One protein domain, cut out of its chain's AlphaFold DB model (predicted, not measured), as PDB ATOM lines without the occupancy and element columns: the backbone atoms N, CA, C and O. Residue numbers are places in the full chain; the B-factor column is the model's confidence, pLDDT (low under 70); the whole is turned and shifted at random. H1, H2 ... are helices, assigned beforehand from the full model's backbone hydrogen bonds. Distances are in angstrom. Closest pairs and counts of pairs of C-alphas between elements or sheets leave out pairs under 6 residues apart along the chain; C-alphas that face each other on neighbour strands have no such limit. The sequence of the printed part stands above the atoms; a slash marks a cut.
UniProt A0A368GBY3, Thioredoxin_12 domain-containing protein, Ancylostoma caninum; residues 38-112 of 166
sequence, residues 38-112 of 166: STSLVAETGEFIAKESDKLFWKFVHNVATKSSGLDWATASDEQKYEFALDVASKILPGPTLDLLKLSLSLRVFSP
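What this domain is: This is residues 38 to 112 of the 166 residues of the protein "Thioredoxin_12 domain-containing protein" of Ancylostoma caninum (UniProt A0A368GBY3). Two helical hairpins, H1 with H2 and H3 with H4, pack on each other, with H1 and H3 side by side in the middle and H2 and H4 apart. The printed part has 75 residues, four named helices in the order H1 to H4, and no named strand: all helix. It is compact, radius of gyration of the C-alphas 11.4 A, spanning 30 by 26 by 21 A.

How they stand to each other: H1, residues 41 to 52, touches H2, residues 54 to 70, opposite ways, closest C-alphas Ala 50 and Phe 57, 4.9 A. With residues 41 to 45 alone H1 touches H3, residues 78 to 90, the same way at a shallow tilt of 27 degrees, closest C-alphas Val 42 and Ala 85, 5.2 A. H4, residues 95 to 106, only just touches H3, with 3 pairs of C-alphas within 8 A. Every O i to N i+4 pair is within hydrogen-bond range in H1, H3 and H4, 11 of 13 in H2.

Where its parts are: H1 begins at C-alpha 41 (20.848, -3.435, -45.767); H2 is 25.3 A long; H4 ends at C-alpha 106 (12.902, -8.948, -47.700).

The domain as a whole: The printed part has no cut, no long link and no printed residue under 70.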
ATOM      1  N   SER A  38      26.500 -11.343 -49.196       90.69
ATOM      2  CA  SER A  38      25.403 -10.493 -48.718       90.69
ATOM      3  C   SER A  38      25.777  -9.009 -48.777       90.69
ATOM      4  O   SER A  38      26.802  -8.598 -48.241       90.69
ATOM      5  N   THR A  39      24.910  -8.203 -49.381       94.12
ATOM      6  CA  THR A  39      25.019  -6.740 -49.438       94.12
ATOM      7  C   THR A  39      24.496  -6.071 -48.164       94.12
ATOM      8  O   THR A  39      23.696  -6.653 -47.424       94.12
ATOM      9  N   SER A  40      24.943  -4.836 -47.908       94.06
ATOM     10  CA  SER A  40      24.526  -4.035 -46.748       94.06
ATOM     11  C   SER A  40      23.068  -3.577 -46.859       94.06
ATOM     12  O   SER A  40      22.690  -2.913 -47.824       94.06
ATOM     13  N   LEU A  41      22.258  -3.853 -45.829       95.50
ATOM     14  CA  LEU A  41      20.848  -3.435 -45.767       95.50
ATOM     15  C   LEU A  41      20.678  -1.908 -45.732       95.50
ATOM     16  O   LEU A  41      19.684  -1.378 -46.232       95.50
ATOM     17  N   VAL A  42      21.656  -1.185 -45.177       96.44
ATOM     18  CA  VAL A  42      21.659   0.287 -45.162       96.44
ATOM     19  C   VAL A  42      21.887   0.829 -46.572       96.44
ATOM     20  O   VAL A  42      21.202   1.766 -46.980       96.44
ATOM     21  N   ALA A  43      22.797   0.214 -47.334       95.81
ATOM     22  CA  ALA A  43      23.044   0.580 -48.726       95.81
ATOM     23  C   ALA A  43      21.830   0.256 -49.611       95.81
ATOM     24  O   ALA A  43      21.383   1.114 -50.363       95.81
ATOM     25  N   GLU A  44      21.224  -0.927 -49.454       97.50
ATOM     26  CA  GLU A  44      19.987  -1.289 -50.166       97.50
ATOM     27  C   GLU A  44      18.834  -0.318 -49.863       97.50
ATOM     28  O   GLU A  44      18.070   0.051 -50.754       97.50
ATOM     29  N   THR A  45      18.734   0.146 -48.613       97.94
ATOM     30  CA  THR A  45      17.772   1.186 -48.220       97.94
ATOM     31  C   THR A  45      18.076   2.519 -48.903       97.94
ATOM     32  O   THR A  45      17.157   3.199 -49.361       97.94
ATOM     33  N   GLY A  46      19.355   2.886 -49.012       97.31
ATOM     34  CA  GLY A  46      19.799   4.057 -49.762       97.31
ATOM     35  C   GLY A  46      19.367   4.003 -51.228       97.31
ATOM     36  O   GLY A  46      18.769   4.961 -51.712       97.31
ATOM     37  N   GLU A  47      19.574   2.869 -51.899       97.56
ATOM     38  CA  GLU A  47      19.158   2.653 -53.293       97.56
ATOM     39  C   GLU A  47      17.634   2.743 -53.473       97.56
ATOM     40  O   GLU A  47      17.146   3.392 -54.402       97.56
ATOM     41  N   PHE A  48      16.865   2.159 -52.547       97.69
ATOM     42  CA  PHE A  48      15.409   2.303 -52.534       97.69
ATOM     43  C   PHE A  48      14.997   3.780 -52.434       97.69
ATOM     44  O   PHE A  48      14.172   4.259 -53.209       97.69
ATOM     45  N   ILE A  49      15.588   4.532 -51.502       97.81
ATOM     46  CA  ILE A  49      15.244   5.943 -51.277       97.81
ATOM     47  C   ILE A  49      15.682   6.817 -52.458       97.81
ATOM     48  O   ILE A  49      14.960   7.745 -52.823       97.81
ATOM     49  N   ALA A  50      16.826   6.522 -53.077       96.50
ATOM     50  CA  ALA A  50      17.273   7.194 -54.295       96.50
ATOM     51  C   ALA A  50      16.275   7.002 -55.439       96.50
ATOM     52  O   ALA A  50      16.010   7.942 -56.188       96.50
ATOM     53  N   LYS A  51      15.643   5.823 -55.530       96.06
ATOM     54  CA  LYS A  51      14.594   5.572 -56.521       96.06
ATOM     55  C   LYS A  51      13.345   6.431 -56.306       96.06
ATOM     56  O   LYS A  51      12.702   6.802 -57.288       96.06
ATOM     57  N   GLU A  52      13.027   6.756 -55.055       94.56
ATOM     58  CA  GLU A  52      11.918   7.646 -54.695       94.56
ATOM     59  C   GLU A  52      12.269   9.128 -54.924       94.56
ATOM     60  O   GLU A  52      11.466   9.880 -55.480       94.56
ATOM     61  N   SER A  53      13.454   9.580 -54.487       95.62
ATOM     62  CA  SER A  53      13.930  10.953 -54.699       95.62
ATOM     63  C   SER A  53      15.402  11.154 -54.321       95.62
ATOM     64  O   SER A  53      15.786  10.945 -53.168       95.62
ATOM     65  N   ASP A  54      16.181  11.767 -55.218       94.75
ATOM     66  CA  ASP A  54      17.563  12.207 -54.955       94.75
ATOM     67  C   ASP A  54      17.682  13.097 -53.705       94.75
ATOM     68  O   ASP A  54      18.629  12.995 -52.923       94.75
ATOM     69  N   LYS A  55      16.695  13.971 -53.463       95.94
ATOM     70  CA  LYS A  55      16.688  14.846 -52.282       95.94
ATOM     71  C   LYS A  55      16.523  14.041 -50.992       95.94
ATOM     72  O   LYS A  55      17.135  14.376 -49.975       95.94
ATOM     73  N   LEU A  56      15.672  13.015 -51.013       96.62
ATOM     74  CA  LEU A  56      15.479  12.137 -49.860       96.62
ATOM     75  C   LEU A  56      16.710  11.267 -49.632       96.62
ATOM     76  O   LEU A  56      17.087  11.082 -48.480       96.62
ATOM     77  N   PHE A  57      17.370  10.821 -50.700       96.62
ATOM     78  CA  PHE A  57      18.622  10.077 -50.611       96.62
ATOM     79  C   PHE A  57      19.700  10.873 -49.875       96.62
ATOM     80  O   PHE A  57      20.230  10.409 -48.870       96.62
ATOM     81  N   TRP A  58      19.961  12.120 -50.277       96.12
ATOM     82  CA  TRP A  58      20.957  12.938 -49.579       96.12
ATOM     83  C   TRP A  58      20.575  13.227 -48.123       96.12
ATOM     84  O   TRP A  58      21.438  13.259 -47.244       96.12
ATOM     85  N   LYS A  59      19.274  13.367 -47.831       97.25
ATOM     86  CA  LYS A  59      18.781  13.479 -46.451       97.25
ATOM     87  C   LYS A  59      19.001  12.183 -45.658       97.25
ATOM     88  O   LYS A  59      19.351  12.249 -44.482       97.25
ATOM     89  N   PHE A  60      18.814  11.024 -46.284       97.25
ATOM     90  CA  PHE A  60      19.089   9.716 -45.693       97.25
ATOM     91  C   PHE A  60      20.572   9.567 -45.357       97.25
ATOM     92  O   PHE A  60      20.894   9.319 -44.200       97.25
ATOM     93  N   VAL A  61      21.464   9.812 -46.323       95.50
ATOM     94  CA  VAL A  61      22.925   9.744 -46.138       95.50
ATOM     95  C   VAL A  61      23.372  10.638 -44.980       95.50
ATOM     96  O   VAL A  61      24.099  10.191 -44.096       95.50
ATOM     97  N   HIS A  62      22.877  11.878 -44.926       95.44
ATOM     98  CA  HIS A  62      23.170  12.796 -43.824       95.44
ATOM     99  C   HIS A  62      22.710  12.253 -42.459       95.44
ATOM    100  O   HIS A  62      23.455  12.300 -41.475       95.44
ATOM    101  N   ASN A  63      21.494  11.706 -42.387       95.81
ATOM    102  CA  ASN A  63      20.962  11.138 -41.151       95.81
ATOM    103  C   ASN A  63      21.718   9.874 -40.715       95.81
ATOM    104  O   ASN A  63      21.939   9.700 -39.516       95.81
ATOM    105  N   VAL A  64      22.128   9.017 -41.658       95.50
ATOM    106  CA  VAL A  64      22.975   7.846 -41.385       95.50
ATOM    107  C   VAL A  64      24.312   8.301 -40.812       95.50
ATOM    108  O   VAL A  64      24.678   7.849 -39.734       95.50
ATOM    109  N   ALA A  65      24.997   9.247 -41.461       92.25
ATOM    110  CA  ALA A  65      26.287   9.763 -40.996       92.25
ATOM    111  C   ALA A  65      26.209  10.398 -39.595       92.25
ATOM    112  O   ALA A  65      27.143  10.292 -38.808       92.25
ATOM    113  N   THR A  66      25.079  11.027 -39.262       93.06
ATOM    114  CA  THR A  66      24.857  11.642 -37.942       93.06
ATOM    115  C   THR A  66      24.582  10.605 -36.848       93.06
ATOM    116  O   THR A  66      24.913  10.825 -35.686       93.06
ATOM    117  N   LYS A  67      23.953   9.478 -37.198       91.56
ATOM    118  CA  LYS A  67      23.531   8.438 -36.247       91.56
ATOM    119  C   LYS A  67      24.451   7.220 -36.191       91.56
ATOM    120  O   LYS A  67      24.293   6.405 -35.286       91.56
ATOM    121  N   SER A  68      25.381   7.078 -37.132       85.94
ATOM    122  CA  SER A  68      26.208   5.878 -37.298       85.94
ATOM    123  C   SER A  68      27.076   5.561 -36.081       85.94
ATOM    124  O   SER A  68      27.383   4.398 -35.858       85.94
ATOM    125  N   SER A  69      27.414   6.557 -35.258       85.56
ATOM    126  CA  SER A  69      28.170   6.379 -34.011       85.56
ATOM    127  C   SER A  69      27.406   5.636 -32.910       85.56
ATOM    128  O   SER A  69      28.016   5.199 -31.939       85.56
ATOM    129  N   GLY A  70      26.082   5.490 -33.037       81.69
ATOM    130  CA  GLY A  70      25.247   4.787 -32.063       81.69
ATOM    131  C   GLY A  70      25.282   3.261 -32.173       81.69
ATOM    132  O   GLY A  70      24.706   2.593 -31.318       81.69
ATOM    133  N   LEU A  71      25.924   2.711 -33.209       87.00
ATOM    134  CA  LEU A  71      25.993   1.276 -33.467       87.00
ATOM    135  C   LEU A  71      27.441   0.864 -33.745       87.00
ATOM    136  O   LEU A  71      28.123   1.483 -34.559       87.00
ATOM    137  N   ASP A  72      27.902  -0.202 -33.094       90.31
ATOM    138  CA  ASP A  72      29.179  -0.823 -33.439       90.31
ATOM    139  C   ASP A  72      29.000  -1.713 -34.675       90.31
ATOM    140  O   ASP A  72      28.553  -2.856 -34.589       90.31
ATOM    141  N   TRP A  73      29.341  -1.177 -35.844       87.75
ATOM    142  CA  TRP A  73      29.159  -1.843 -37.137       87.75
ATOM    143  C   TRP A  73      29.930  -3.160 -37.276       87.75
ATOM    144  O   TRP A  73      29.493  -4.029 -38.036       87.75
ATOM    145  N   ALA A  74      31.028  -3.327 -36.530       87.06
ATOM    146  CA  ALA A  74      31.847  -4.535 -36.569       87.06
ATOM    147  C   ALA A  74      31.186  -5.714 -35.839       87.06
ATOM    148  O   ALA A  74      31.411  -6.866 -36.209       87.06
ATOM    149  N   THR A  75      30.364  -5.439 -34.822       92.44
ATOM    150  CA  THR A  75      29.717  -6.467 -33.989       92.44
ATOM    151  C   THR A  75      28.196  -6.505 -34.126       92.44
ATOM    152  O   THR A  75      27.563  -7.445 -33.646       92.44
ATOM    153  N   ALA A  76      27.601  -5.523 -34.808       93.44
ATOM    154  CA  ALA A  76      26.164  -5.431 -34.998       93.44
ATOM    155  C   ALA A  76      25.594  -6.616 -35.789       93.44
ATOM    156  O   ALA A  76      26.094  -6.971 -36.863       93.44
ATOM    157  N   SER A  77      24.492  -7.170 -35.283       95.00
ATOM    158  CA  SER A  77      23.717  -8.198 -35.975       95.00
ATOM    159  C   SER A  77      23.001  -7.632 -37.206       95.00
ATOM    160  O   SER A  77      22.774  -6.425 -37.327       95.00
ATOM    161  N   ASP A  78      22.594  -8.517 -38.116       92.31
ATOM    162  CA  ASP A  78      21.817  -8.124 -39.297       92.31
ATOM    163  C   ASP A  78      20.479  -7.476 -38.916       92.31
ATOM    164  O   ASP A  78      20.058  -6.512 -39.551       92.31
ATOM    165  N   GLU A  79      19.854  -7.937 -37.828       95.06
ATOM    166  CA  GLU A  79      18.648  -7.327 -37.259       95.06
ATOM    167  C   GLU A  79      18.917  -5.895 -36.777       95.06
ATOM    168  O   GLU A  79      18.168  -4.984 -37.109       95.06
ATOM    169  N   GLN A  80      20.022  -5.651 -36.065       96.19
ATOM    170  CA  GLN A  80      20.368  -4.300 -35.609       96.19
ATOM    171  C   GLN A  80      20.642  -3.351 -36.781       96.19
ATOM    172  O   GLN A  80      20.225  -2.193 -36.750       96.19
ATOM    173  N   LYS A  81      21.312  -3.835 -37.834       95.00
ATOM    174  CA  LYS A  81      21.562  -3.063 -39.063       95.00
ATOM    175  C   LYS A  81      20.261  -2.764 -39.812       95.00
ATOM    176  O   LYS A  81      20.091  -1.656 -40.321       95.00
ATOM    177  N   TYR A  82      19.341  -3.727 -39.853       96.75
ATOM    178  CA  TYR A  82      18.003  -3.565 -40.420       96.75
ATOM    179  C   TYR A  82      17.185  -2.514 -39.659       96.75
ATOM    180  O   TYR A  82      16.701  -1.555 -40.263       96.75
ATOM    181  N   GLU A  83      17.088  -2.643 -38.336       96.88
ATOM    182  CA  GLU A  83      16.336  -1.709 -37.494       96.88
ATOM    183  C   GLU A  83      16.933  -0.301 -37.536       96.88
ATOM    184  O   GLU A  83      16.201   0.686 -37.616       96.88
ATOM    185  N   PHE A  84      18.264  -0.184 -37.584       97.00
ATOM    186  CA  PHE A  84      18.928   1.098 -37.808       97.00
ATOM    187  C   PHE A  84      18.496   1.734 -39.139       97.00
ATOM    188  O   PHE A  84      18.137   2.915 -39.173       97.00
ATOM    189  N   ALA A  85      18.505   0.969 -40.236       96.38
ATOM    190  CA  ALA A  85      18.109   1.475 -41.547       96.38
ATOM    191  C   ALA A  85      16.648   1.958 -41.550       96.38
ATOM    192  O   ALA A  85      16.360   3.049 -42.054       96.38
ATOM    193  N   LEU A  86      15.739   1.195 -40.932       97.62
ATOM    194  CA  LEU A  86      14.327   1.561 -40.815       97.62
ATOM    195  C   LEU A  86      14.092   2.777 -39.918       97.62
ATOM    196  O   LEU A  86      13.304   3.652 -40.284       97.62
ATOM    197  N   ASP A  87      14.769   2.879 -38.773       96.88
ATOM    198  CA  ASP A  87      14.665   4.042 -37.885       96.88
ATOM    199  C   ASP A  87      15.098   5.325 -38.610       96.88
ATOM    200  O   ASP A  87      14.440   6.363 -38.507       96.88
ATOM    201  N   VAL A  88      16.160   5.265 -39.417       97.19
ATOM    202  CA  VAL A  88      16.585   6.415 -40.223       97.19
ATOM    203  C   VAL A  88      15.588   6.716 -41.349       97.19
ATOM    204  O   VAL A  88      15.216   7.879 -41.539       97.19
ATOM    205  N   ALA A  89      15.124   5.695 -42.075       97.44
ATOM    206  CA  ALA A  89      14.209   5.848 -43.205       97.44
ATOM    207  C   ALA A  89      12.815   6.352 -42.783       97.44
ATOM    208  O   ALA A  89      12.234   7.205 -43.454       97.44
ATOM    209  N   SER A  90      12.299   5.904 -41.636       97.19
ATOM    210  CA  SER A  90      10.977   6.291 -41.112       97.19
ATOM    211  C   SER A  90      10.829   7.795 -40.847       97.19
ATOM    212  O   SER A  90       9.724   8.331 -40.850       97.19
ATOM    213  N   LYS A  91      11.945   8.509 -40.662       96.06
ATOM    214  CA  LYS A  91      11.969   9.964 -40.441       96.06
ATOM    215  C   LYS A  91      11.809  10.780 -41.720       96.06
ATOM    216  O   LYS A  91      11.658  12.004 -41.657       96.06
ATOM    217  N   ILE A  92      11.939  10.139 -42.876       96.25
ATOM    218  CA  ILE A  92      11.957  10.808 -44.180       96.25
ATOM    219  C   ILE A  92      10.962  10.211 -45.175       96.25
ATOM    220  O   ILE A  92      10.542  10.931 -46.077       96.25
ATOM    221  N   LEU A  93      10.567   8.948 -44.999       96.56
ATOM    222  CA  LEU A  93       9.569   8.269 -45.818       96.56
ATOM    223  C   LEU A  93       8.191   8.278 -45.142       96.56
ATOM    224  O   LEU A  93       8.101   8.152 -43.920       96.56
ATOM    225  N   PRO A  94       7.098   8.371 -45.920       95.88
ATOM    226  CA  PRO A  94       5.758   8.138 -45.401       95.88
ATOM    227  C   PRO A  94       5.536   6.642 -45.109       95.88
ATOM    228  O   PRO A  94       6.161   5.778 -45.722       95.88
ATOM    229  N   GLY A  95       4.596   6.336 -44.207       96.25
ATOM    230  CA  GLY A  95       4.299   4.966 -43.756       96.25
ATOM    231  C   GLY A  95       4.125   3.925 -44.878       96.25
ATOM    232  O   GLY A  95       4.815   2.911 -44.841       96.25
ATOM    233  N   PRO A  96       3.301   4.173 -45.918       97.12
ATOM    234  CA  PRO A  96       3.128   3.214 -47.014       97.12
ATOM    235  C   PRO A  96       4.428   2.895 -47.767       97.12
ATOM    236  O   PRO A  96       4.691   1.745 -48.109       97.12
ATOM    237  N   THR A  97       5.270   3.905 -47.994       97.00
ATOM    238  CA  THR A  97       6.572   3.733 -48.652       97.00
ATOM    239  C   THR A  97       7.564   3.012 -47.739       97.00
ATOM    240  O   THR A  97       8.378   2.230 -48.218       97.00
ATOM    241  N   LEU A  98       7.473   3.210 -46.418       98.00
ATOM    242  CA  LEU A  98       8.263   2.457 -45.442       98.00
ATOM    243  C   LEU A  98       7.894   0.964 -45.439       98.00
ATOM    244  O   LEU A  98       8.776   0.116 -45.339       98.00
ATOM    245  N   ASP A  99       6.615   0.618 -45.581       98.19
ATOM    246  CA  ASP A  99       6.199  -0.784 -45.685       98.19
ATOM    247  C   ASP A  99       6.648  -1.417 -47.010       98.19
ATOM    248  O   ASP A  99       7.085  -2.571 -47.030       98.19
ATOM    249  N   LEU A 100       6.647  -0.643 -48.101       98.06
ATOM    250  CA  LEU A 100       7.241  -1.076 -49.364       98.06
ATOM    251  C   LEU A 100       8.759  -1.285 -49.243       98.06
ATOM    252  O   LEU A 100       9.277  -2.260 -49.786       98.06
ATOM    253  N   LEU A 101       9.464  -0.434 -48.489       98.31
ATOM    254  CA  LEU A 101      10.885  -0.619 -48.191       98.31
ATOM    255  C   LEU A 101      11.130  -1.951 -47.463       98.31
ATOM    256  O   LEU A 101      12.006  -2.708 -47.872       98.31
ATOM    257  N   LYS A 102      10.342  -2.289 -46.434       98.25
ATOM    258  CA  LYS A 102      10.473  -3.577 -45.715       98.25
ATOM    259  C   LYS A 102      10.286  -4.779 -46.643       98.25
ATOM    260  O   LYS A 102      11.046  -5.748 -46.571       98.25
ATOM    261  N   LEU A 103       9.297  -4.710 -47.537       98.19
ATOM    262  CA  LEU A 103       9.083  -5.735 -48.558       98.19
ATOM    263  C   LEU A 103      10.280  -5.817 -49.514       98.19
ATOM    264  O   LEU A 103      10.776  -6.906 -49.792       98.19
ATOM    265  N   SER A 104      10.770  -4.670 -49.979       98.00
ATOM    266  CA  SER A 104      11.928  -4.576 -50.868       98.00
ATOM    267  C   SER A 104      13.190  -5.186 -50.251       98.00
ATOM    268  O   SER A 104      13.910  -5.909 -50.938       98.00
ATOM    269  N   LEU A 105      13.441  -4.939 -48.962       97.50
ATOM    270  CA  LEU A 105      14.567  -5.515 -48.219       97.50
ATOM    271  C   LEU A 105      14.414  -7.030 -48.042       97.50
ATOM    272  O   LEU A 105      15.381  -7.770 -48.200       97.50
ATOM    273  N   SER A 106      13.192  -7.509 -47.795       96.75
ATOM    274  CA  SER A 106      12.902  -8.948 -47.700       96.75
ATOM    275  C   SER A 106      13.147  -9.672 -49.029       96.75
ATOM    276  O   SER A 106      13.642 -10.796 -49.050       96.75
ATOM    277  N   LEU A 107      12.825  -9.014 -50.147       96.38
ATOM    278  CA  LEU A 107      13.043  -9.517 -51.504       96.38
ATOM    279  C   LEU A 107      14.455  -9.250 -52.044       96.38
ATOM    280  O   LEU A 107      14.768  -9.729 -53.133       96.38
ATOM    281  N   ARG A 108      15.294  -8.494 -51.319       96.25
ATOM    282  CA  ARG A 108      16.658  -8.126 -51.739       96.25
ATOM    283  C   ARG A 108      16.704  -7.457 -53.122       96.25
ATOM    284  O   ARG A 108      17.608  -7.696 -53.923       96.25
ATOM    285  N   VAL A 109      15.711  -6.611 -53.428       96.94
ATOM    286  CA  VAL A 109      15.519  -6.027 -54.778       96.94
ATOM    287  C   VAL A 109      16.714  -5.177 -55.219       96.94
ATOM    288  O   VAL A 109      17.063  -5.172 -56.398       96.94
ATOM    289  N   PHE A 110      17.357  -4.481 -54.279       97.38
ATOM    290  CA  PHE A 110      18.449  -3.547 -54.565       97.38
ATOM    291  C   PHE A 110      19.849  -4.137 -54.356       97.38
ATOM    292  O   PHE A 110      20.834  -3.475 -54.681       97.38
ATOM    293  N   SER A 111      19.975  -5.393 -53.911       96.50
ATOM    294  CA  SER A 111      21.284  -6.047 -53.771       96.50
ATOM    295  C   SER A 111      22.112  -6.049 -55.068       96.50
ATOM    296  O   SER A 111      23.310  -5.783 -54.986       96.50
ATOM    297  N   PRO A 112      21.547  -6.277 -56.275       95.56
ATOM    298  CA  PRO A 112      22.330  -6.199 -57.511       95.56
ATOM    299  C   PRO A 112      22.916  -4.805 -57.782       95.56
ATOM    300  O   PRO A 112      24.013  -4.707 -58.325       95.56
TER     301      PRO A 112